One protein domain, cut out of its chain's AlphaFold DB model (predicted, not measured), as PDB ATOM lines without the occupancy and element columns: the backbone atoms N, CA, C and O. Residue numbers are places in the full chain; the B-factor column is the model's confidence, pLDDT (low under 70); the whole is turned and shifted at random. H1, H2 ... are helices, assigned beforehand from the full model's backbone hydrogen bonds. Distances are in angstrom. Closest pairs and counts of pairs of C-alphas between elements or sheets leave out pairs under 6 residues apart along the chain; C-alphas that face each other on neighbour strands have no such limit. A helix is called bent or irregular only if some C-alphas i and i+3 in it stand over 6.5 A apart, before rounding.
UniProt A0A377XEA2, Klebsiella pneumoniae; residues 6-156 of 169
ATOM      1  N   ALA A   6      15.002  57.566 124.786       89.12
ATOM      2  CA  ALA A   6      13.591  57.233 124.601       89.12
ATOM      3  C   ALA A   6      12.810  57.186 125.927       89.12
ATOM      4  O   ALA A   6      11.648  57.586 125.984       89.12
ATOM      5  N   ARG A   7      13.437  56.714 127.015       87.06
ATOM      6  CA  ARG A   7      12.817  56.701 128.348       87.06
ATOM      7  C   ARG A   7      12.703  58.110 128.921       87.06
ATOM      8  O   ARG A   7      11.655  58.423 129.473       87.06
ATOM      9  N   GLN A   8      13.736  58.939 128.767       90.19
ATOM     10  CA  GLN A   8      13.705  60.343 129.185       90.19
ATOM     11  C   GLN A   8      12.604  61.108 128.452       90.19
ATOM     12  O   GLN A   8      11.751  61.708 129.097       90.19
ATOM     13  N   HIS A   9      12.552  60.995 127.123       89.25
ATOM     14  CA  HIS A   9      11.507  61.627 126.324       89.25
ATOM     15  C   HIS A   9      10.106  61.181 126.765       89.25
ATOM     16  O   HIS A   9       9.229  62.013 126.979       89.25
ATOM     17  N   ARG A  10       9.902  59.874 126.986       89.50
ATOM     18  CA  ARG A  10       8.615  59.353 127.463       89.50
ATOM     19  C   ARG A  10       8.221  59.923 128.828       89.50
ATOM     20  O   ARG A  10       7.065  60.292 128.994       89.50
ATOM     21  N   LEU A  11       9.149  59.976 129.787       90.44
ATOM     22  CA  LEU A  11       8.884  60.546 131.114       90.44
ATOM     23  C   LEU A  11       8.534  62.028 131.026       90.44
ATOM     24  O   LEU A  11       7.572  62.458 131.651       90.44
ATOM     25  N   ARG A  12       9.265  62.783 130.202       90.62
ATOM     26  CA  ARG A  12       8.999  64.200 129.972       90.62
ATOM     27  C   ARG A  12       7.593  64.428 129.415       90.62
ATOM     28  O   ARG A  12       6.836  65.204 129.981       90.62
ATOM     29  N   VAL A  13       7.208  63.694 128.369       88.94
ATOM     30  CA  VAL A  13       5.859  63.781 127.781       88.94
ATOM     31  C   VAL A  13       4.776  63.386 128.791       88.94
ATOM     32  O   VAL A  13       3.709  63.995 128.824       88.94
ATOM     33  N   GLN A  14       5.028  62.379 129.635       89.19
ATOM     34  CA  GLN A  14       4.091  61.987 130.694       89.19
ATOM     35  C   GLN A  14       3.914  63.088 131.743       89.19
ATOM     36  O   GLN A  14       2.779  63.349 132.136       89.19
ATOM     37  N   ALA A  15       5.000  63.745 132.152       85.44
ATOM     38  CA  ALA A  15       4.954  64.867 133.083       85.44
ATOM     39  C   ALA A  15       4.201  66.063 132.486       85.44
ATOM     40  O   ALA A  15       3.282  66.587 133.113       85.44
ATOM     41  N   GLU A  16       4.507  66.418 131.232       87.88
ATOM     42  CA  GLU A  16       3.816  67.496 130.517       87.88
ATOM     43  C   GLU A  16       2.300  67.245 130.460       87.88
ATOM     44  O   GLU A  16       1.490  68.154 130.630       87.88
ATOM     45  N   GLN A  17       1.894  65.993 130.240       85.19
ATOM     46  CA  GLN A  17       0.485  65.606 130.216       85.19
ATOM     47  C   GLN A  17      -0.155  65.592 131.609       85.19
ATOM     48  O   GLN A  17      -1.312  65.985 131.736       85.19
ATOM     49  N   ALA A  18       0.563  65.144 132.642       84.88
ATOM     50  CA  ALA A  18       0.056  65.079 134.013       84.88
ATOM     51  C   ALA A  18      -0.193  66.470 134.626       84.88
ATOM     52  O   ALA A  18      -1.121  66.620 135.429       84.88
ATOM     53  N   ALA A  19       0.604  67.464 134.217       83.50
ATOM     54  CA  ALA A  19       0.498  68.857 134.642       83.50
ATOM     55  C   ALA A  19      -0.669  69.621 133.980       83.50
ATOM     56  O   ALA A  19      -1.165  70.600 134.541       83.50
ATOM     57  N   ARG A  20      -1.150  69.181 132.806       81.38
ATOM     58  CA  ARG A  20      -2.281  69.819 132.107       81.38
ATOM     59  C   ARG A  20      -3.608  69.578 132.837       81.38
ATOM     60  O   ARG A  20      -3.907  68.474 133.291       81.38
ATOM     61  N   GLN A  21      -4.443  70.617 132.898       63.44
ATOM     62  CA  GLN A  21      -5.795  70.525 133.456       63.44
ATOM     63  C   GLN A  21      -6.656  69.567 132.607       63.44
ATOM     64  O   GLN A  21      -6.694  69.687 131.384       63.44
ATOM     65  N   GLY A  22      -7.335  68.605 133.249       61.53
ATOM     66  CA  GLY A  22      -8.206  67.625 132.574       61.53
ATOM     67  C   GLY A  22      -7.561  66.278 132.198       61.53
ATOM     68  O   GLY A  22      -8.055  65.594 131.305       61.53
ATOM     69  N   GLY A  23      -6.461  65.878 132.846       54.81
ATOM     70  CA  GLY A  23      -5.753  64.628 132.537       54.81
ATOM     71  C   GLY A  23      -6.606  63.345 132.648       54.81
ATOM     72  O   GLY A  23      -7.085  62.992 133.721       54.81
ATOM     73  N   ASN A  24      -6.722  62.600 131.540       56.72
ATOM     74  CA  ASN A  24      -7.199  61.210 131.470       56.72
ATOM     75  C   ASN A  24      -6.506  60.243 132.460       56.72
ATOM     76  O   ASN A  24      -5.325  60.377 132.777       56.72
ATOM     77  N   VAL A  25      -7.209  59.160 132.820       57.00
ATOM     78  CA  VAL A  25      -6.786  58.095 133.763       57.00
ATOM     79  C   VAL A  25      -5.404  57.496 133.454       57.00
ATOM     80  O   VAL A  25      -4.644  57.190 134.368       57.00
ATOM     81  N   ARG A  26      -5.024  57.374 132.172       54.47
ATOM     82  CA  ARG A  26      -3.691  56.876 131.770       54.47
ATOM     83  C   ARG A  26      -2.535  57.777 132.233       54.47
ATOM     84  O   ARG A  26      -1.418  57.285 132.362       54.47
ATOM     85  N   HIS A  27      -2.777  59.068 132.474       60.34
ATOM     86  CA  HIS A  27      -1.757  60.014 132.948       60.34
ATOM     87  C   HIS A  27      -1.584  59.964 134.465       60.34
ATOM     88  O   HIS A  27      -0.462  60.121 134.945       60.34
ATOM     89  N   ALA A  28      -2.663  59.670 135.205       61.88
ATOM     90  CA  ALA A  28      -2.575  59.381 136.636       61.88
ATOM     91  C   ALA A  28      -1.573  58.245 136.883       61.88
ATOM     92  O   ALA A  28      -0.675  58.401 137.694       61.88
ATOM     93  N   THR A  29      -1.583  57.199 136.046       77.12
ATOM     94  CA  THR A  29      -0.644  56.070 136.163       77.12
ATOM     95  C   THR A  29       0.836  56.477 136.085       77.12
ATOM     96  O   THR A  29       1.658  55.908 136.796       77.12
ATOM     97  N   GLY A  30       1.209  57.441 135.235       86.06
ATOM     98  CA  GLY A  30       2.603  57.898 135.123       86.06
ATOM     99  C   GLY A  30       3.061  58.683 136.351       86.06
ATOM    100  O   GLY A  30       4.123  58.405 136.906       86.06
ATOM    101  N   HIS A  31       2.225  59.615 136.806       89.25
ATOM    102  CA  HIS A  31       2.467  60.382 138.025       89.25
ATOM    103  C   HIS A  31       2.482  59.481 139.272       89.25
ATOM    104  O   HIS A  31       3.383  59.595 140.098       89.25
ATOM    105  N   ASP A  32       1.570  58.512 139.368       90.50
ATOM    106  CA  ASP A  32       1.513  57.550 140.474       90.50
ATOM    107  C   ASP A  32       2.797  56.715 140.562       90.50
ATOM    108  O   ASP A  32       3.332  56.510 141.651       90.50
ATOM    109  N   LEU A  33       3.349  56.282 139.421       92.25
ATOM    110  CA  LEU A  33       4.640  55.589 139.385       92.25
ATOM    111  C   LEU A  33       5.782  56.477 139.892       92.25
ATOM    112  O   LEU A  33       6.654  55.995 140.619       92.25
ATOM    113  N   MET A  34       5.776  57.768 139.550       95.56
ATOM    114  CA  MET A  34       6.776  58.712 140.052       95.56
ATOM    115  C   MET A  34       6.634  58.958 141.556       95.56
ATOM    116  O   MET A  34       7.643  58.983 142.260       95.56
ATOM    117  N   LEU A  35       5.409  59.046 142.075       95.56
ATOM    118  CA  LEU A  35       5.158  59.133 143.514       95.56
ATOM    119  C   LEU A  35       5.604  57.866 144.258       95.56
ATOM    120  O   LEU A  35       6.208  57.962 145.327       95.56
ATOM    121  N   MET A  36       5.361  56.677 143.697       95.69
ATOM    122  CA  MET A  36       5.842  55.413 144.268       95.69
ATOM    123  C   MET A  36       7.373  55.364 144.314       95.69
ATOM    124  O   MET A  36       7.944  55.012 145.351       95.69
ATOM    125  N   GLN A  37       8.033  55.764 143.223       95.69
ATOM    126  CA  GLN A  37       9.491  55.849 143.148       95.69
ATOM    127  C   GLN A  37      10.049  56.821 144.194       95.69
ATOM    128  O   GLN A  37      10.973  56.483 144.938       95.69
ATOM    129  N   LEU A  38       9.448  58.006 144.292       97.75
ATOM    130  CA  LEU A  38       9.803  59.011 145.281       97.75
ATOM    131  C   LEU A  38       9.639  58.482 146.708       97.75
ATOM    132  O   LEU A  38      10.506  58.695 147.556       97.75
ATOM    133  N   ALA A  39       8.555  57.759 146.996       97.31
ATOM    134  CA  ALA A  39       8.318  57.167 148.307       97.31
ATOM    135  C   ALA A  39       9.363  56.096 148.670       97.31
ATOM    136  O   ALA A  39       9.756  55.976 149.833       97.31
ATOM    137  N   GLU A  40       9.829  55.304 147.704       97.50
ATOM    138  CA  GLU A  40      10.932  54.359 147.899       97.50
ATOM    139  C   GLU A  40      12.252  55.079 148.203       97.50
ATOM    140  O   GLU A  40      12.884  54.804 149.227       97.50
ATOM    141  N   ASP A  41      12.623  56.059 147.382       97.81
ATOM    142  CA  ASP A  41      13.871  56.803 147.549       97.81
ATOM    143  C   ASP A  41      13.885  57.601 148.866       97.81
ATOM    144  O   ASP A  41      14.878  57.593 149.600       97.81
ATOM    145  N   ARG A  42      12.753  58.201 149.257       97.06
ATOM    146  CA  ARG A  42      12.589  58.856 150.567       97.06
ATOM    147  C   ARG A  42      12.754  57.881 151.730       97.06
ATOM    148  O   ARG A  42      13.396  58.230 152.723       97.06
ATOM    149  N   ARG A  43      12.202  56.665 151.635       97.00
ATOM    150  CA  ARG A  43      12.384  55.625 152.666       97.00
ATOM    151  C   ARG A  43      13.849  55.216 152.783       97.00
ATOM    152  O   ARG A  43      14.360  55.143 153.899       97.00
ATOM    153  N   ARG A  44      14.537  55.035 151.651       95.31
ATOM    154  CA  ARG A  44      15.978  54.755 151.615       95.31
ATOM    155  C   ARG A  44      16.778  55.862 152.302       95.31
ATOM    156  O   ARG A  44      17.599  55.565 153.166       95.31
ATOM    157  N   LEU A  45      16.512  57.126 151.971       95.88
ATOM    158  CA  LEU A  45      17.186  58.275 152.584       95.88
ATOM    159  C   LEU A  45      16.912  58.374 154.089       95.88
ATOM    160  O   LEU A  45      17.829  58.663 154.855       95.88
ATOM    161  N   LYS A  46      15.682  58.096 154.541       95.12
ATOM    162  CA  LYS A  46      15.322  58.112 155.971       95.12
ATOM    163  C   LYS A  46      16.117  57.089 156.793       95.12
ATOM    164  O   LYS A  46      16.415  57.360 157.949       95.12
ATOM    165  N   GLY A  47      16.482  55.948 156.204       94.94
ATOM    166  CA  GLY A  47      17.284  54.910 156.864       94.94
ATOM    167  C   GLY A  47      18.764  55.261 157.061       94.94
ATOM    168  O   GLY A  47      19.490  54.512 157.710       94.94
ATOM    169  N   ILE A  48      19.237  56.378 156.508       95.88
ATOM    170  CA  ILE A  48      20.635  56.810 156.595       95.88
ATOM    171  C   ILE A  48      20.762  57.854 157.703       95.88
ATOM    172  O   ILE A  48      19.913  58.730 157.828       95.88
ATOM    173  N   GLN A  49      21.825  57.791 158.506       93.88
ATOM    174  CA  GLN A  49      22.058  58.778 159.571       93.88
ATOM    175  C   GLN A  49      22.891  59.971 159.086       93.88
ATOM    176  O   GLN A  49      22.512  61.116 159.302       93.88
ATOM    177  N   SER A  50      23.982  59.716 158.356       95.62
ATOM    178  CA  SER A  50      24.880  60.767 157.850       95.62
ATOM    179  C   SER A  50      24.182  61.696 156.848       95.62
ATOM    180  O   SER A  50      23.648  61.243 155.834       95.62
ATOM    181  N   THR A  51      24.238  63.000 157.118       90.38
ATOM    182  CA  THR A  51      23.745  64.068 156.236       90.38
ATOM    183  C   THR A  51      24.559  64.146 154.944       90.38
ATOM    184  O   THR A  51      23.976  64.130 153.865       90.38
ATOM    185  N   VAL A  52      25.891  64.082 155.040       91.56
ATOM    186  CA  VAL A  52      26.807  64.047 153.885       91.56
ATOM    187  C   VAL A  52      26.484  62.871 152.956       91.56
ATOM    188  O   VAL A  52      26.339  63.044 151.748       91.56
ATOM    189  N   LYS A  53      26.274  61.670 153.513       94.56
ATOM    190  CA  LYS A  53      25.902  60.490 152.714       94.56
ATOM    191  C   LYS A  53      24.526  60.634 152.059       94.56
ATOM    192  O   LYS A  53      24.326  60.153 150.946       94.56
ATOM    193  N   LYS A  54      23.560  61.280 152.728       94.31
ATOM    194  CA  LYS A  54      22.256  61.586 152.116       94.31
ATOM    195  C   LYS A  54      22.411  62.531 150.931       94.31
ATOM    196  O   LYS A  54      21.809  62.254 149.901       94.31
ATOM    197  N   ALA A  55      23.208  63.592 151.067       91.62
ATOM    198  CA  ALA A  55      23.465  64.544 149.988       91.62
ATOM    199  C   ALA A  55      24.072  63.844 148.760       91.62
ATOM    200  O   ALA A  55      23.542  63.962 147.660       91.62
ATOM    201  N   GLN A  56      25.081  62.990 148.961       94.12
ATOM    202  CA  GLN A  56      25.681  62.190 147.883       94.12
ATOM    203  C   GLN A  56      24.657  61.296 147.164       94.12
ATOM    204  O   GLN A  56      24.621  61.244 145.939       94.12
ATOM    205  N   ILE A  57      23.769  60.629 147.905       95.69
ATOM    206  CA  ILE A  57      22.721  59.799 147.292       95.69
ATOM    207  C   ILE A  57      21.692  60.655 146.549       95.69
ATOM    208  O   ILE A  57      21.216  60.240 145.497       95.69
ATOM    209  N   LYS A  58      21.342  61.846 147.052       96.50
ATOM    210  CA  LYS A  58      20.448  62.766 146.332       96.50
ATOM    211  C   LYS A  58      21.045  63.133 144.971       96.50
ATOM    212  O   LYS A  58      20.340  62.993 143.975       96.50
ATOM    213  N   VAL A  59      22.342  63.450 144.900       96.06
ATOM    214  CA  VAL A  59      23.063  63.682 143.629       96.06
ATOM    215  C   VAL A  59      22.910  62.496 142.668       96.06
ATOM    216  O   VAL A  59      22.613  62.686 141.491       96.06
ATOM    217  N   GLU A  60      23.041  61.258 143.154       95.44
ATOM    218  CA  GLU A  60      22.862  60.054 142.324       95.44
ATOM    219  C   GLU A  60      21.417  59.850 141.836       95.44
ATOM    220  O   GLU A  60      21.189  59.284 140.760       95.44
ATOM    221  N   LEU A  61      20.434  60.270 142.637       95.81
ATOM    222  CA  LEU A  61      19.011  60.093 142.359       95.81
ATOM    223  C   LEU A  61      18.454  61.161 141.415       95.81
ATOM    224  O   LEU A  61      17.635  60.825 140.558       95.81
ATOM    225  N   LEU A  62      18.895  62.416 141.537       96.69
ATOM    226  CA  LEU A  62      18.386  63.570 140.782       96.69
ATOM    227  C   LEU A  62      18.275  63.335 139.260       96.69
ATOM    228  O   LEU A  62      17.218  63.644 138.697       96.69
ATOM    229  N   PRO A  63      19.252  62.706 138.571       95.94
ATOM    230  CA  PRO A  63      19.139  62.417 137.142       95.94
ATOM    231  C   PRO A  63      17.908  61.586 136.759       95.94
ATOM    232  O   PRO A  63      17.419  61.707 135.638       95.94
ATOM    233  N   ARG A  64      17.377  60.761 137.670       95.31
ATOM    234  CA  ARG A  64      16.177  59.938 137.431       95.31
ATOM    235  C   ARG A  64      14.901  60.773 137.343       95.31
ATOM    236  O   ARG A  64      13.955  60.344 136.689       95.31
ATOM    237  N   TYR A  65      14.892  61.941 137.981       97.12
ATOM    238  CA  TYR A  65      13.746  62.846 138.055       97.12
ATOM    239  C   TYR A  65      13.829  64.008 137.062       97.12
ATOM    240  O   TYR A  65      12.801  64.602 136.758       97.12
ATOM    241  N   SER A  66      15.022  64.300 136.530       94.88
ATOM    242  CA  SER A  66      15.289  65.408 135.593       94.88
ATOM    243  C   SER A  66      14.218  65.569 134.509       94.88
ATOM    244  O   SER A  66      13.542  66.590 134.459       94.88
ATOM    245  N   ALA A  67      13.987  64.519 133.715       94.75
ATOM    246  CA  ALA A  67      13.021  64.538 132.621       94.75
ATOM    247  C   ALA A  67      11.577  64.782 133.090       94.75
ATOM    248  O   ALA A  67      10.805  65.420 132.377       94.75
ATOM    249  N   TRP A  68      11.206  64.285 134.277       96.69
ATOM    250  CA  TRP A  68       9.886  64.540 134.853       96.69
ATOM    251  C   TRP A  68       9.738  66.012 135.233       96.69
ATOM    252  O   TRP A  68       8.779  66.655 134.825       96.69
ATOM    253  N   VAL A  69      10.722  66.564 135.948       96.81
ATOM    254  CA  VAL A  69      10.717  67.976 136.345       96.81
ATOM    255  C   VAL A  69      10.697  68.880 135.119       96.81
ATOM    256  O   VAL A  69       9.834  69.741 135.025       96.81
ATOM    257  N   GLU A  70      11.564  68.649 134.134       95.38
ATOM    258  CA  GLU A  70      11.577  69.429 132.892       95.38
ATOM    259  C   GLU A  70      10.222  69.430 132.183       95.38
ATOM    260  O   GLU A  70       9.779  70.474 131.712       95.38
ATOM    261  N   GLY A  71       9.555  68.275 132.109       93.75
ATOM    262  CA  GLY A  71       8.239  68.183 131.487       93.75
ATOM    263  C   GLY A  71       7.142  68.862 132.310       93.75
ATOM    264  O   GLY A  71       6.303  69.567 131.753       93.75
ATOM    265  N   GLY A  72       7.173  68.704 133.634       93.12
ATOM    266  CA  GLY A  72       6.232  69.361 134.541       93.12
ATOM    267  C   GLY A  72       6.328  70.885 134.464       93.12
ATOM    268  O   GLY A  72       5.310  71.555 134.300       93.12
ATOM    269  N   LEU A  73       7.552  71.423 134.485       94.88
ATOM    270  CA  LEU A  73       7.807  72.859 134.353       94.88
ATOM    271  C   LEU A  73       7.455  73.376 132.947       94.88
ATOM    272  O   LEU A  73       6.840  74.430 132.816       94.88
ATOM    273  N   ALA A  74       7.785  72.629 131.885       94.06
ATOM    274  CA  ALA A  74       7.508  73.043 130.505       94.06
ATOM    275  C   ALA A  74       6.011  73.101 130.160       94.06
ATOM    276  O   ALA A  74       5.618  73.845 129.263       94.06
ATOM    277  N   ALA A  75       5.171  72.317 130.839       90.88
ATOM    278  CA  ALA A  75       3.723  72.376 130.655       90.88
ATOM    279  C   ALA A  75       3.064  73.598 131.308       90.88
ATOM    280  O   ALA A  75       1.886  73.836 131.046       90.88
ATOM    281  N   ASP A  76       3.804  74.330 132.143       90.12
ATOM    282  CA  ASP A  76       3.360  75.512 132.883       90.12
ATOM    283  C   ASP A  76       2.010  75.319 133.614       90.12
ATOM    284  O   ASP A  76       1.132  76.182 133.632       90.12
ATOM    285  N   GLY A  77       1.799  74.121 134.170       87.12
ATOM    286  CA  GLY A  77       0.535  73.736 134.792       87.12
ATOM    287  C   GLY A  77       0.404  74.213 136.240       87.12
ATOM    288  O   GLY A  77       1.353  74.123 137.018       87.12
ATOM    289  N   ALA A  78      -0.812  74.616 136.626       89.38
ATOM    290  CA  ALA A  78      -1.131  75.027 137.999       89.38
ATOM    291  C   ALA A  78      -1.306  73.858 138.983       89.38
ATOM    292  O   ALA A  78      -1.326  74.056 140.196       89.38
ATOM    293  N   ARG A  79      -1.448  72.624 138.486       91.06
ATOM    294  CA  ARG A  79      -1.633  71.446 139.339       91.06
ATOM    295  C   ARG A  79      -0.344  71.138 140.099       91.06
ATOM    296  O   ARG A  79       0.662  70.850 139.465       91.06
ATOM    297  N   GLN A  80      -0.415  71.123 141.429       93.06
ATOM    298  CA  GLN A  80       0.712  70.759 142.287       93.06
ATOM    299  C   GLN A  80       1.284  69.377 141.949       93.06
ATOM    300  O   GLN A  80       0.537  68.408 141.777       93.06
ATOM    301  N   ASP A  81       2.613  69.307 141.914       95.88
ATOM    302  CA  ASP A  81       3.386  68.089 141.698       95.88
ATOM    303  C   ASP A  81       4.416  67.912 142.826       95.88
ATOM    304  O   ASP A  81       5.457  68.574 142.876       95.88
ATOM    305  N   ASP A  82       4.130  66.991 143.747       96.44
ATOM    306  CA  ASP A  82       5.005  66.725 144.892       96.44
ATOM    307  C   ASP A  82       6.368  66.157 144.471       96.44
ATOM    308  O   ASP A  82       7.354  66.335 145.188       96.44
ATOM    309  N   VAL A  83       6.464  65.500 143.311       97.50
ATOM    310  CA  VAL A  83       7.746  65.017 142.784       97.50
ATOM    311  C   VAL A  83       8.644  66.203 142.469       97.50
ATOM    312  O   VAL A  83       9.797  66.216 142.898       97.50
ATOM    313  N   VAL A  84       8.110  67.225 141.795       98.12
ATOM    314  CA  VAL A  84       8.842  68.473 141.530       98.12
ATOM    315  C   VAL A  84       9.253  69.143 142.841       98.12
ATOM    316  O   VAL A  84      10.418  69.515 142.993       98.12
ATOM    317  N   MET A  85       8.348  69.220 143.820       98.31
ATOM    318  CA  MET A  85       8.629  69.881 145.097       98.31
ATOM    319  C   MET A  85       9.697  69.172 145.941       98.31
ATOM    320  O   MET A  85      10.547  69.825 146.548       98.31
ATOM    321  N   PHE A  86       9.715  67.837 145.979       98.31
ATOM    322  CA  PHE A  86      10.794  67.107 146.654       98.31
ATOM    323  C   PHE A  86      12.121  67.199 145.903       98.31
ATOM    324  O   PHE A  86      13.172  67.290 146.538       98.31
ATOM    325  N   VAL A  87      12.087  67.182 144.569       98.19
ATOM    326  CA  VAL A  87      13.297  67.332 143.752       98.19
ATOM    327  C   VAL A  87      13.900  68.723 143.925       98.19
ATOM    328  O   VAL A  87      15.118  68.818 144.022       98.19
ATOM    329  N   MET A  88      13.083  69.774 144.053       98.31
ATOM    330  CA  MET A  88      13.548  71.121 144.401       98.31
ATOM    331  C   MET A  88      14.394  71.104 145.680       98.31
ATOM    332  O   MET A  88      15.530  71.561 145.662       98.31
ATOM    333  N   LEU A  89      13.888  70.501 146.762       97.50
ATOM    334  CA  LEU A  89      14.644  70.366 148.012       97.50
ATOM    335  C   LEU A  89      15.944  69.578 147.815       97.50
ATOM    336  O   LEU A  89      17.006  70.000 148.255       97.50
ATOM    337  N   TRP A  90      15.881  68.451 147.103       97.62
ATOM    338  CA  TRP A  90      17.063  67.615 146.884       97.62
ATOM    339  C   TRP A  90      18.123  68.276 146.012       97.62
ATOM    340  O   TRP A  90      19.299  67.954 146.160       97.62
ATOM    341  N   ARG A  91      17.726  69.179 145.112       97.81
ATOM    342  CA  ARG A  91      18.642  70.006 144.329       97.81
ATOM    343  C   ARG A  91      19.413  70.976 145.219       97.81
ATOM    344  O   ARG A  91      20.630  71.039 145.087       97.81
ATOM    345  N   ILE A  92      18.749  71.624 146.178       96.44
ATOM    346  CA  ILE A  92      19.402  72.475 147.189       96.44
ATOM    347  C   ILE A  92      20.428  71.660 147.984       96.44
ATOM    348  O   ILE A  92      21.595  72.034 148.050       96.44
ATOM    349  N   ASP A  93      20.024  70.495 148.502       94.25
ATOM    350  CA  ASP A  93      20.922  69.591 149.237       94.25
ATOM    351  C   ASP A  93      22.147  69.139 148.417       94.25
ATOM    352  O   ASP A  93      23.177  68.767 148.978       94.25
ATOM    353  N   ALA A  94      22.001  69.081 147.092       92.94
ATOM    354  CA  ALA A  94      23.020  68.644 146.146       92.94
ATOM    355  C   ALA A  94      23.875  69.797 145.588       92.94
ATOM    356  O   ALA A  94      24.801  69.529 144.823       92.94
ATOM    357  N   GLY A  95      23.564  71.051 145.930       93.06
ATOM    358  CA  GLY A  95      24.218  72.241 145.375       93.06
ATOM    359  C   GLY A  95      23.750  72.649 143.969       93.06
ATOM    360  O   GLY A  95      24.327  73.554 143.373       93.06
ATOM    361  N   ASP A  96      22.702  72.021 143.420       95.69
ATOM    362  CA  ASP A  96      22.054  72.429 142.160       95.69
ATOM    363  C   ASP A  96      21.054  73.570 142.418       95.69
ATOM    364  O   ASP A  96      19.835  73.435 142.287       95.69
ATOM    365  N   TYR A  97      21.577  74.714 142.853       96.88
ATOM    366  CA  TYR A  97      20.763  75.858 143.258       96.88
ATOM    367  C   TYR A  97      19.984  76.480 142.094       96.88
ATOM    368  O   TYR A  97      18.825  76.850 142.269       96.88
ATOM    369  N   ALA A  98      20.569  76.530 140.894       96.25
ATOM    370  CA  ALA A  98      19.886  77.029 139.700       96.25
ATOM    371  C   ALA A  98      18.645  76.182 139.375       96.25
ATOM    372  O   ALA A  98      17.541  76.712 139.247       96.25
ATOM    373  N   GLY A  99      18.791  74.851 139.347       96.38
ATOM    374  CA  GLY A  99      17.661  73.960 139.121       96.38
ATOM    375  C   GLY A  99      16.618  74.012 140.245       96.38
ATOM    376  O   GLY A  99      15.436  73.760 139.993       96.38
ATOM    377  N   ALA A 100      17.022  74.296 141.486       97.62
ATOM    378  CA  ALA A 100      16.083  74.522 142.582       97.62
ATOM    379  C   ALA A 100      15.283  75.821 142.383       97.62
ATOM    380  O   ALA A 100      14.062  75.803 142.540       97.62
ATOM    381  N   LEU A 101      15.936  76.914 141.975       97.38
ATOM    382  CA  LEU A 101      15.281  78.194 141.695       97.38
ATOM    383  C   LEU A 101      14.300  78.109 140.520       97.38
ATOM    384  O   LEU A 101      13.225  78.703 140.596       97.38
ATOM    385  N   ASP A 102      14.597  77.329 139.479       97.00
ATOM    386  CA  ASP A 102      13.654  77.097 138.373       97.00
ATOM    387  C   ASP A 102      12.353  76.436 138.853       97.00
ATOM    388  O   ASP A 102      11.251  76.879 138.513       97.00
ATOM    389  N   ALA A 103      12.472  75.394 139.683       97.38
ATOM    390  CA  ALA A 103      11.318  74.720 140.274       97.38
ATOM    391  C   ALA A 103      10.570  75.637 141.255       97.38
ATOM    392  O   ALA A 103       9.341  75.706 141.224       97.38
ATOM    393  N   GLY A 104      11.308  76.391 142.072       96.94
ATOM    394  CA  GLY A 104      10.770  77.363 143.018       96.94
ATOM    395  C   GLY A 104       9.982  78.486 142.345       96.94
ATOM    396  O   GLY A 104       8.885  78.830 142.782       96.94
ATOM    397  N   ARG A 105      10.486  79.005 141.222       96.06
ATOM    398  CA  ARG A 105       9.812  80.037 140.425       96.06
ATOM    399  C   ARG A 105       8.481  79.557 139.871       96.06
ATOM    400  O   ARG A 105       7.503  80.301 139.879       96.06
ATOM    401  N   HIS A 106       8.439  78.314 139.406       96.44
ATOM    402  CA  HIS A 106       7.198  77.690 138.962       96.44
ATOM    403  C   HIS A 106       6.214  77.498 140.116       96.44
ATOM    404  O   HIS A 106       5.055  77.895 140.003       96.44
ATOM    405  N   ALA A 107       6.691  76.959 141.239       96.56
ATOM    406  CA  ALA A 107       5.892  76.744 142.435       96.56
ATOM    407  C   ALA A 107       5.243  78.045 142.937       96.56
ATOM    408  O   ALA A 107       4.041  78.068 143.186       96.56
ATOM    409  N   LEU A 108       6.002  79.142 143.011       94.94
ATOM    410  CA  LEU A 108       5.492  80.442 143.457       94.94
ATOM    411  C   LEU A 108       4.461  81.036 142.492       94.94
ATOM    412  O   LEU A 108       3.408  81.485 142.940       94.94
ATOM    413  N   ARG A 109       4.702  80.980 141.173       93.75
ATOM    414  CA  ARG A 109       3.724  81.458 140.173       93.75
ATOM    415  C   ARG A 109       2.367  80.765 140.285       93.75
ATOM    416  O   ARG A 109       1.346  81.398 140.037       93.75
ATOM    417  N   HIS A 110       2.365  79.478 140.629       94.12
ATOM    418  CA  HIS A 110       1.157  78.651 140.692       94.12
ATOM    419  C   HIS A 110       0.644  78.413 142.120       94.12
ATOM    420  O   HIS A 110      -0.288  77.633 142.308       94.12
ATOM    421  N   GLY A 111       1.226  79.076 143.126       93.50
ATOM    422  CA  GLY A 111       0.796  78.977 144.524       93.50
ATOM    423  C   GLY A 111       0.959  77.581 145.133       93.50
ATOM    424  O   GLY A 111       0.136  77.162 145.946       93.50
ATOM    425  N   TRP A 112       1.979  76.829 144.716       96.19
ATOM    426  CA  TRP A 112       2.262  75.505 145.270       96.19
ATOM    427  C   TRP A 112       2.784  75.604 146.701       96.19
ATOM    428  O   TRP A 112       3.416  76.584 147.094       96.19
ATOM    429  N   VAL A 113       2.542  74.550 147.479       96.12
ATOM    430  CA  VAL A 113       2.982  74.469 148.875       96.12
ATOM    431  C   VAL A 113       4.169  73.531 149.035       96.12
ATOM    432  O   VAL A 113       4.403  72.635 148.222       96.12
ATOM    433  N   MET A 114       4.918  73.720 150.122       96.88
ATOM    434  CA  MET A 114       6.005  72.814 150.474       96.88
ATOM    435  C   MET A 114       5.473  71.401 150.752       96.88
ATOM    436  O   MET A 114       4.431  71.244 151.389       96.88
ATOM    437  N   PRO A 115       6.196  70.346 150.330       94.88
ATOM    438  CA  PRO A 115       5.715  68.976 150.461       94.88
ATOM    439  C   PRO A 115       5.954  68.411 151.872       94.88
ATOM    440  O   PRO A 115       5.453  67.338 152.213       94.88
ATOM    441  N   ILE A 116       6.766  69.099 152.684       93.25
ATOM    442  CA  ILE A 116       7.064  68.787 154.084       93.25
ATOM    443  C   ILE A 116       7.323  70.070 154.876       93.25
ATOM    444  O   ILE A 116       7.853  71.042 154.342       93.25
ATOM    445  N   GLY A 117       7.048  70.017 156.180       90.44
ATOM    446  CA  GLY A 117       7.256  71.142 157.088       90.44
ATOM    447  C   GLY A 117       6.170  72.213 156.966       90.44
ATOM    448  O   GLY A 117       5.194  72.039 156.246       90.44
ATOM    449  N   ASN A 118       6.358  73.307 157.705       87.88
ATOM    450  CA  ASN A 118       5.382  74.401 157.804       87.88
ATOM    451  C   ASN A 118       5.864  75.700 157.134       87.88
ATOM    452  O   ASN A 118       5.141  76.690 157.140       87.88
ATOM    453  N   ARG A 119       7.091  75.713 156.596       91.00
ATOM    454  CA  ARG A 119       7.639  76.861 155.857       91.00
ATOM    455  C   ARG A 119       6.989  76.923 154.473       91.00
ATOM    456  O   ARG A 119       6.696  75.881 153.887       91.00
ATOM    457  N   ASN A 120       6.776  78.126 153.954       93.50
ATOM    458  CA  ASN A 120       6.314  78.328 152.580       93.50
ATOM    459  C   ASN A 120       7.500  78.245 151.588       93.50
ATOM    460  O   ASN A 120       8.656  78.103 151.996       93.50
ATOM    461  N   VAL A 121       7.211  78.273 150.283       95.25
ATOM    462  CA  VAL A 121       8.228  78.071 149.234       95.25
ATOM    463  C   VAL A 121       9.282  79.179 149.262       95.25
ATOM    464  O   VAL A 121      10.475  78.883 149.241       95.25
ATOM    465  N   GLN A 122       8.855  80.438 149.357       94.12
ATOM    466  CA  GLN A 122       9.740  81.600 149.377       94.12
ATOM    467  C   GLN A 122      10.686  81.589 150.583       94.12
ATOM    468  O   GLN A 122      11.878  81.819 150.406       94.12
ATOM    469  N   THR A 123      10.203  81.234 151.778       93.75
ATOM    470  CA  THR A 123      11.032  81.132 152.986       93.75
ATOM    471  C   THR A 123      12.097  80.064 152.818       93.75
ATOM    472  O   THR A 123      13.259  80.318 153.103       93.75
ATOM    473  N   VAL A 124      11.735  78.886 152.300       95.50
ATOM    474  CA  VAL A 124      12.716  77.818 152.069       95.50
ATOM    475  C   VAL A 124      13.768  78.247 151.046       95.50
ATOM    476  O   VAL A 124      14.948  78.025 151.269       95.50
ATOM    477  N   LEU A 125      13.380  78.881 149.938       95.94
ATOM    478  CA  LEU A 125      14.363  79.342 148.954       95.94
ATOM    479  C   LEU A 125      15.261  80.449 149.518       95.94
ATOM    480  O   LEU A 125      16.465  80.407 149.294       95.94
ATOM    481  N   ALA A 126      14.711  81.411 150.260       94.88
ATOM    482  CA  ALA A 126      15.489  82.488 150.866       94.88
ATOM    483  C   ALA A 126      16.502  81.957 151.890       94.88
ATOM    484  O   ALA A 126      17.693  82.246 151.777       94.88
ATOM    485  N   GLU A 127      16.036  81.162 152.856       94.44
ATOM    486  CA  GLU A 127      16.865  80.644 153.947       94.44
ATOM    487  C   GLU A 127      17.952  79.707 153.424       94.44
ATOM    488  O   GLU A 127      19.128  79.918 153.698       94.44
ATOM    489  N   GLU A 128      17.600  78.716 152.601       95.81
ATOM    490  CA  GLU A 128      18.581  77.710 152.186       95.81
ATOM    491  C   GLU A 128      19.641  78.292 151.228       95.81
ATOM    492  O   GLU A 128      20.780  77.825 151.210       95.81
ATOM    493  N   MET A 129      19.308  79.329 150.447       96.38
ATOM    494  CA  MET A 129      20.290  80.038 149.608       96.38
ATOM    495  C   MET A 129      21.203  80.937 150.441       96.38
ATOM    496  O   MET A 129      22.403  81.005 150.166       96.38
ATOM    497  N   ALA A 130      20.657  81.612 151.456       94.62
ATOM    498  CA  ALA A 130      21.446  82.407 152.390       94.62
ATOM    499  C   ALA A 130      22.415  81.520 153.188       94.62
ATOM    500  O   ALA A 130      23.610  81.820 153.235       94.62
ATOM    501  N   ASP A 131      21.932  80.396 153.721       95.31
ATOM    502  CA  ASP A 131      22.736  79.415 154.452       95.31
ATOM    503  C   ASP A 131      23.844  78.832 153.565       95.31
ATOM    504  O   ASP A 131      25.001  78.743 153.984       95.31
ATOM    505  N   ALA A 132      23.528  78.483 152.313       94.31
ATOM    506  CA  ALA A 132      24.512  77.985 151.357       94.31
ATOM    507  C   ALA A 132      25.601  79.021 151.034       94.31
ATOM    508  O   ALA A 132      26.791  78.695 151.037       94.31
ATOM    509  N   ALA A 133      25.217  80.278 150.795       95.25
ATOM    510  CA  ALA A 133      26.167  81.355 150.536       95.25
ATOM    511  C   ALA A 133      27.040  81.663 151.760       95.25
ATOM    512  O   ALA A 133      28.248  81.869 151.624       95.25
ATOM    513  N   GLN A 134      26.455  81.648 152.961       95.81
ATOM    514  CA  GLN A 134      27.190  81.832 154.209       95.81
ATOM    515  C   GLN A 134      28.184  80.691 154.444       95.81
ATOM    516  O   GLN A 134      29.334  80.949 154.802       95.81
ATOM    517  N   ALA A 135      27.776  79.442 154.211       93.75
ATOM    518  CA  ALA A 135      28.649  78.282 154.337       93.75
ATOM    519  C   ALA A 135      29.841  78.357 153.369       93.75
ATOM    520  O   ALA A 135      30.978  78.147 153.796       93.75
ATOM    521  N   ALA A 136      29.604  78.719 152.104       93.81
ATOM    522  CA  ALA A 136      30.667  78.917 151.119       93.81
ATOM    523  C   ALA A 136      31.643  80.021 151.555       93.81
ATOM    524  O   ALA A 136      32.855  79.814 151.553       93.81
ATOM    525  N   LEU A 137      31.124  81.159 152.031       94.50
ATOM    526  CA  LEU A 137      31.946  82.263 152.528       94.50
ATOM    527  C   LEU A 137      32.830  81.840 153.713       94.50
ATOM    528  O   LEU A 137      34.021  82.147 153.729       94.50
ATOM    529  N   LEU A 138      32.267  81.116 154.686       95.88
ATOM    530  CA  LEU A 138      33.010  80.599 155.843       95.88
ATOM    531  C   LEU A 138      34.073  79.566 155.443       95.88
ATOM    532  O   LEU A 138      35.117  79.483 156.089       95.88
ATOM    533  N   ALA A 139      33.827  78.803 154.378       94.56
ATOM    534  CA  ALA A 139      34.784  77.860 153.806       94.56
ATOM    535  C   ALA A 139      35.857  78.531 152.922       94.56
ATOM    536  O   ALA A 139      36.801  77.864 152.501       94.56
ATOM    537  N   GLY A 140      35.740  79.835 152.640       95.19
ATOM    538  CA  GLY A 140      36.608  80.534 151.686       95.19
ATOM    539  C   GLY A 140      36.352  80.140 150.226       95.19
ATOM    540  O   GLY A 140      37.211  80.352 149.370       95.19
ATOM    541  N   GLU A 141      35.190  79.558 149.941       93.94
ATOM    542  CA  GLU A 141      34.737  79.182 148.607       93.94
ATOM    543  C   GLU A 141      33.894  80.307 147.984       93.94
ATOM    544  O   GLU A 141      33.302  81.142 148.671       93.94
ATOM    545  N   SER A 142      33.831  80.347 146.655       92.25
ATOM    546  CA  SER A 142      32.971  81.293 145.943       92.25
ATOM    547  C   SER A 142      31.537  80.775 145.862       92.25
ATOM    548  O   SER A 142      31.322  79.636 145.454       92.25
ATOM    549  N   PHE A 143      30.567  81.646 146.127       94.69
ATOM    550  CA  PHE A 143      29.156  81.415 145.816       94.69
ATOM    551  C   PHE A 143      28.714  82.355 144.691       94.69
ATOM    552  O   PHE A 143      29.127  83.515 144.654       94.69
ATOM    553  N   ASP A 144      27.876  81.873 143.772       95.12
ATOM    554  CA  ASP A 144      27.372  82.702 142.677       95.12
ATOM    555  C   ASP A 144      26.360  83.733 143.199       95.12
ATOM    556  O   ASP A 144      25.217  83.415 143.533       95.12
ATOM    557  N   ALA A 145      26.777  84.999 143.241       93.06
ATOM    558  CA  ALA A 145      25.926  86.113 143.650       93.06
ATOM    559  C   ALA A 145      24.682  86.277 142.756       93.06
ATOM    560  O   ALA A 145      23.662  86.786 143.218       93.06
ATOM    561  N   GLY A 146      24.727  85.813 141.502       94.94
ATOM    562  CA  GLY A 146      23.575  85.801 140.605       94.94
ATOM    563  C   GLY A 146      22.431  84.922 141.113       94.94
ATOM    564  O   GLY A 146      21.269  85.245 140.872       94.94
ATOM    565  N   LEU A 147      22.726  83.852 141.860       94.62
ATOM    566  CA  LEU A 147      21.699  83.032 142.507       94.62
ATOM    567  C   LEU A 147      21.028  83.790 143.656       94.62
ATOM    568  O   LEU A 147      19.811  83.743 143.780       94.62
ATOM    569  N   LEU A 148      21.796  84.543 144.451       94.06
ATOM    570  CA  LEU A 148      21.244  85.368 145.532       94.06
ATOM    571  C   LEU A 148      20.332  86.474 144.994       94.06
ATOM    572  O   LEU A 148      19.249  86.684 145.531       94.06
ATOM    573  N   LEU A 149      20.741  87.142 143.912       93.94
ATOM    574  CA  LEU A 149      19.916  88.155 143.248       93.94
ATOM    575  C   LEU A 149      18.614  87.556 142.708       93.94
ATOM    576  O   LEU A 149      17.546  88.112 142.939       93.94
ATOM    577  N   GLN A 150      18.681  86.386 142.068       93.44
ATOM    578  CA  GLN A 150      17.484  85.692 141.595       93.44
ATOM    579  C   GLN A 150      16.553  85.276 142.733       93.44
ATOM    580  O   GLN A 150      15.338  85.356 142.567       93.44
ATOM    581  N   THR A 151      17.096  84.828 143.867       93.31
ATOM    582  CA  THR A 151      16.299  84.518 145.059       93.31
ATOM    583  C   THR A 151      15.604  85.766 145.583       93.31
ATOM    584  O   THR A 151      14.406  85.708 145.829       93.31
ATOM    585  N   LEU A 152      16.316  86.893 145.695       90.62
ATOM    586  CA  LEU A 152      15.742  88.166 146.139       90.62
ATOM    587  C   LEU A 152      14.605  88.626 145.225       90.62
ATOM    588  O   LEU A 152      13.525  88.939 145.707       90.62
ATOM    589  N   GLU A 153      14.816  88.615 143.909       90.44
ATOM    590  CA  GLU A 153      13.766  88.943 142.937       90.44
ATOM    591  C   GLU A 153      12.565  87.999 143.040       90.44
ATOM    592  O   GLU A 153      11.427  88.394 142.802       90.44
ATOM    593  N   LEU A 154      12.816  86.728 143.356       88.38
ATOM    594  CA  LEU A 154      11.781  85.710 143.424       88.38
ATOM    595  C   LEU A 154      10.934  85.810 144.700       88.38
ATOM    596  O   LEU A 154       9.751  85.468 144.672       88.38
ATOM    597  N   THR A 155      11.534  86.248 145.806       87.81
ATOM    598  CA  THR A 155      10.855  86.403 147.096       87.81
ATOM    599  C   THR A 155      10.376  87.829 147.362       87.81
ATOM    600  O   THR A 155       9.662  88.046 148.341       87.81
ATOM    601  N   ASP A 156      10.692  88.786 146.486       85.88
ATOM    602  CA  ASP A 156      10.200  90.159 146.583       85.88
ATOM    603  C   ASP A 156       8.662  90.212 146.595       85.88
ATOM    604  O   ASP A 156       7.971  89.528 145.832       85.88
TER     605      ASP A 156
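Overview. This is residues 6 to 156 of the 169 residues of a protein of Klebsiella pneumoniae (UniProt A0A377XEA2). H4 sits in the middle of an assembly made of helices, between two groups: H5, H6 and H7 complete with it an up-and-down bundle of four, while H2 and H3a, the first arm of the bent helix H3, make a narrow V that it touches with both limbs. Near the open end of that V, H1 packs on H3b, the second arm, and crosses the beginning of H2. The printed part has 151 residues with seven named helices, H1 to H7 in order, and no named strand; the class is all helix. It is compact, with a radius of gyration of the C-alphas of 15.7 A and spans of 51 by 36 by 32 A.

Along the chain. Find C-alpha 6 at (13.591, 57.233, 124.601); there H1 begins, residues 6 to 19. H2, residues 25 to 46, runs 31.3 A. H3, residues 51 to 74, was assigned as one helix by its hydrogen bonds but is bent, with C-alphas 64 and 67 7.4 A apart. Its arms are H3a, residues 51 to 64, 20.7 A long and irregular, with C-alphas 60 and 63 6.8 A apart, and H3b, residues 67 to 74. Look next for H4, residues 82 to 93, and H5, residues 97 to 109. H6, residues 121 to 139, runs 26.9 A. H7, residues 145 to 155, ends at C-alpha 155, (10.855, 86.403, 147.096).

Arrangement. Begin with the bundle of H4, H5, H6 and H7, up and down, each running against the one before it. H4 and H5 form a helical hairpin at a steep tilt of 36 degrees, only just past shallow; their closest C-alphas, Met 88 and Ala 100, are 4.6 A apart. H6 and H7 form another, at a shallow tilt of 21 degrees, closest at Gln 122 and Thr 155, 5.4 A. H5 is the hub: it also touches H6, H7 and, only just, with 3 pairs of C-alphas within 8 A, H3b. Outward, H3a touches H4 at Ala 55 and Asp 93, 5.7 A, and H2 touches H4 at Leu 35 and Val 83, 6.5 A. H1 touches H3b at Arg 12 and Gly 71, 4.3 A, and is about perpendicular to H2, at 74 degrees. Every O i to N i+4 pair is within hydrogen-bond range in H1, H3b, H4, H5, H6 and H7; in H2 17 of 18 are, in H3a 8 of 10.

Size, cuts and confidence. The C-alphas farthest apart, Val 25 and Gly 140, are 52.0 A apart. The printed part has no cut, and the link H5 to H6, 11 residues, is long. Residues 21 to 28 have pLDDT under 70.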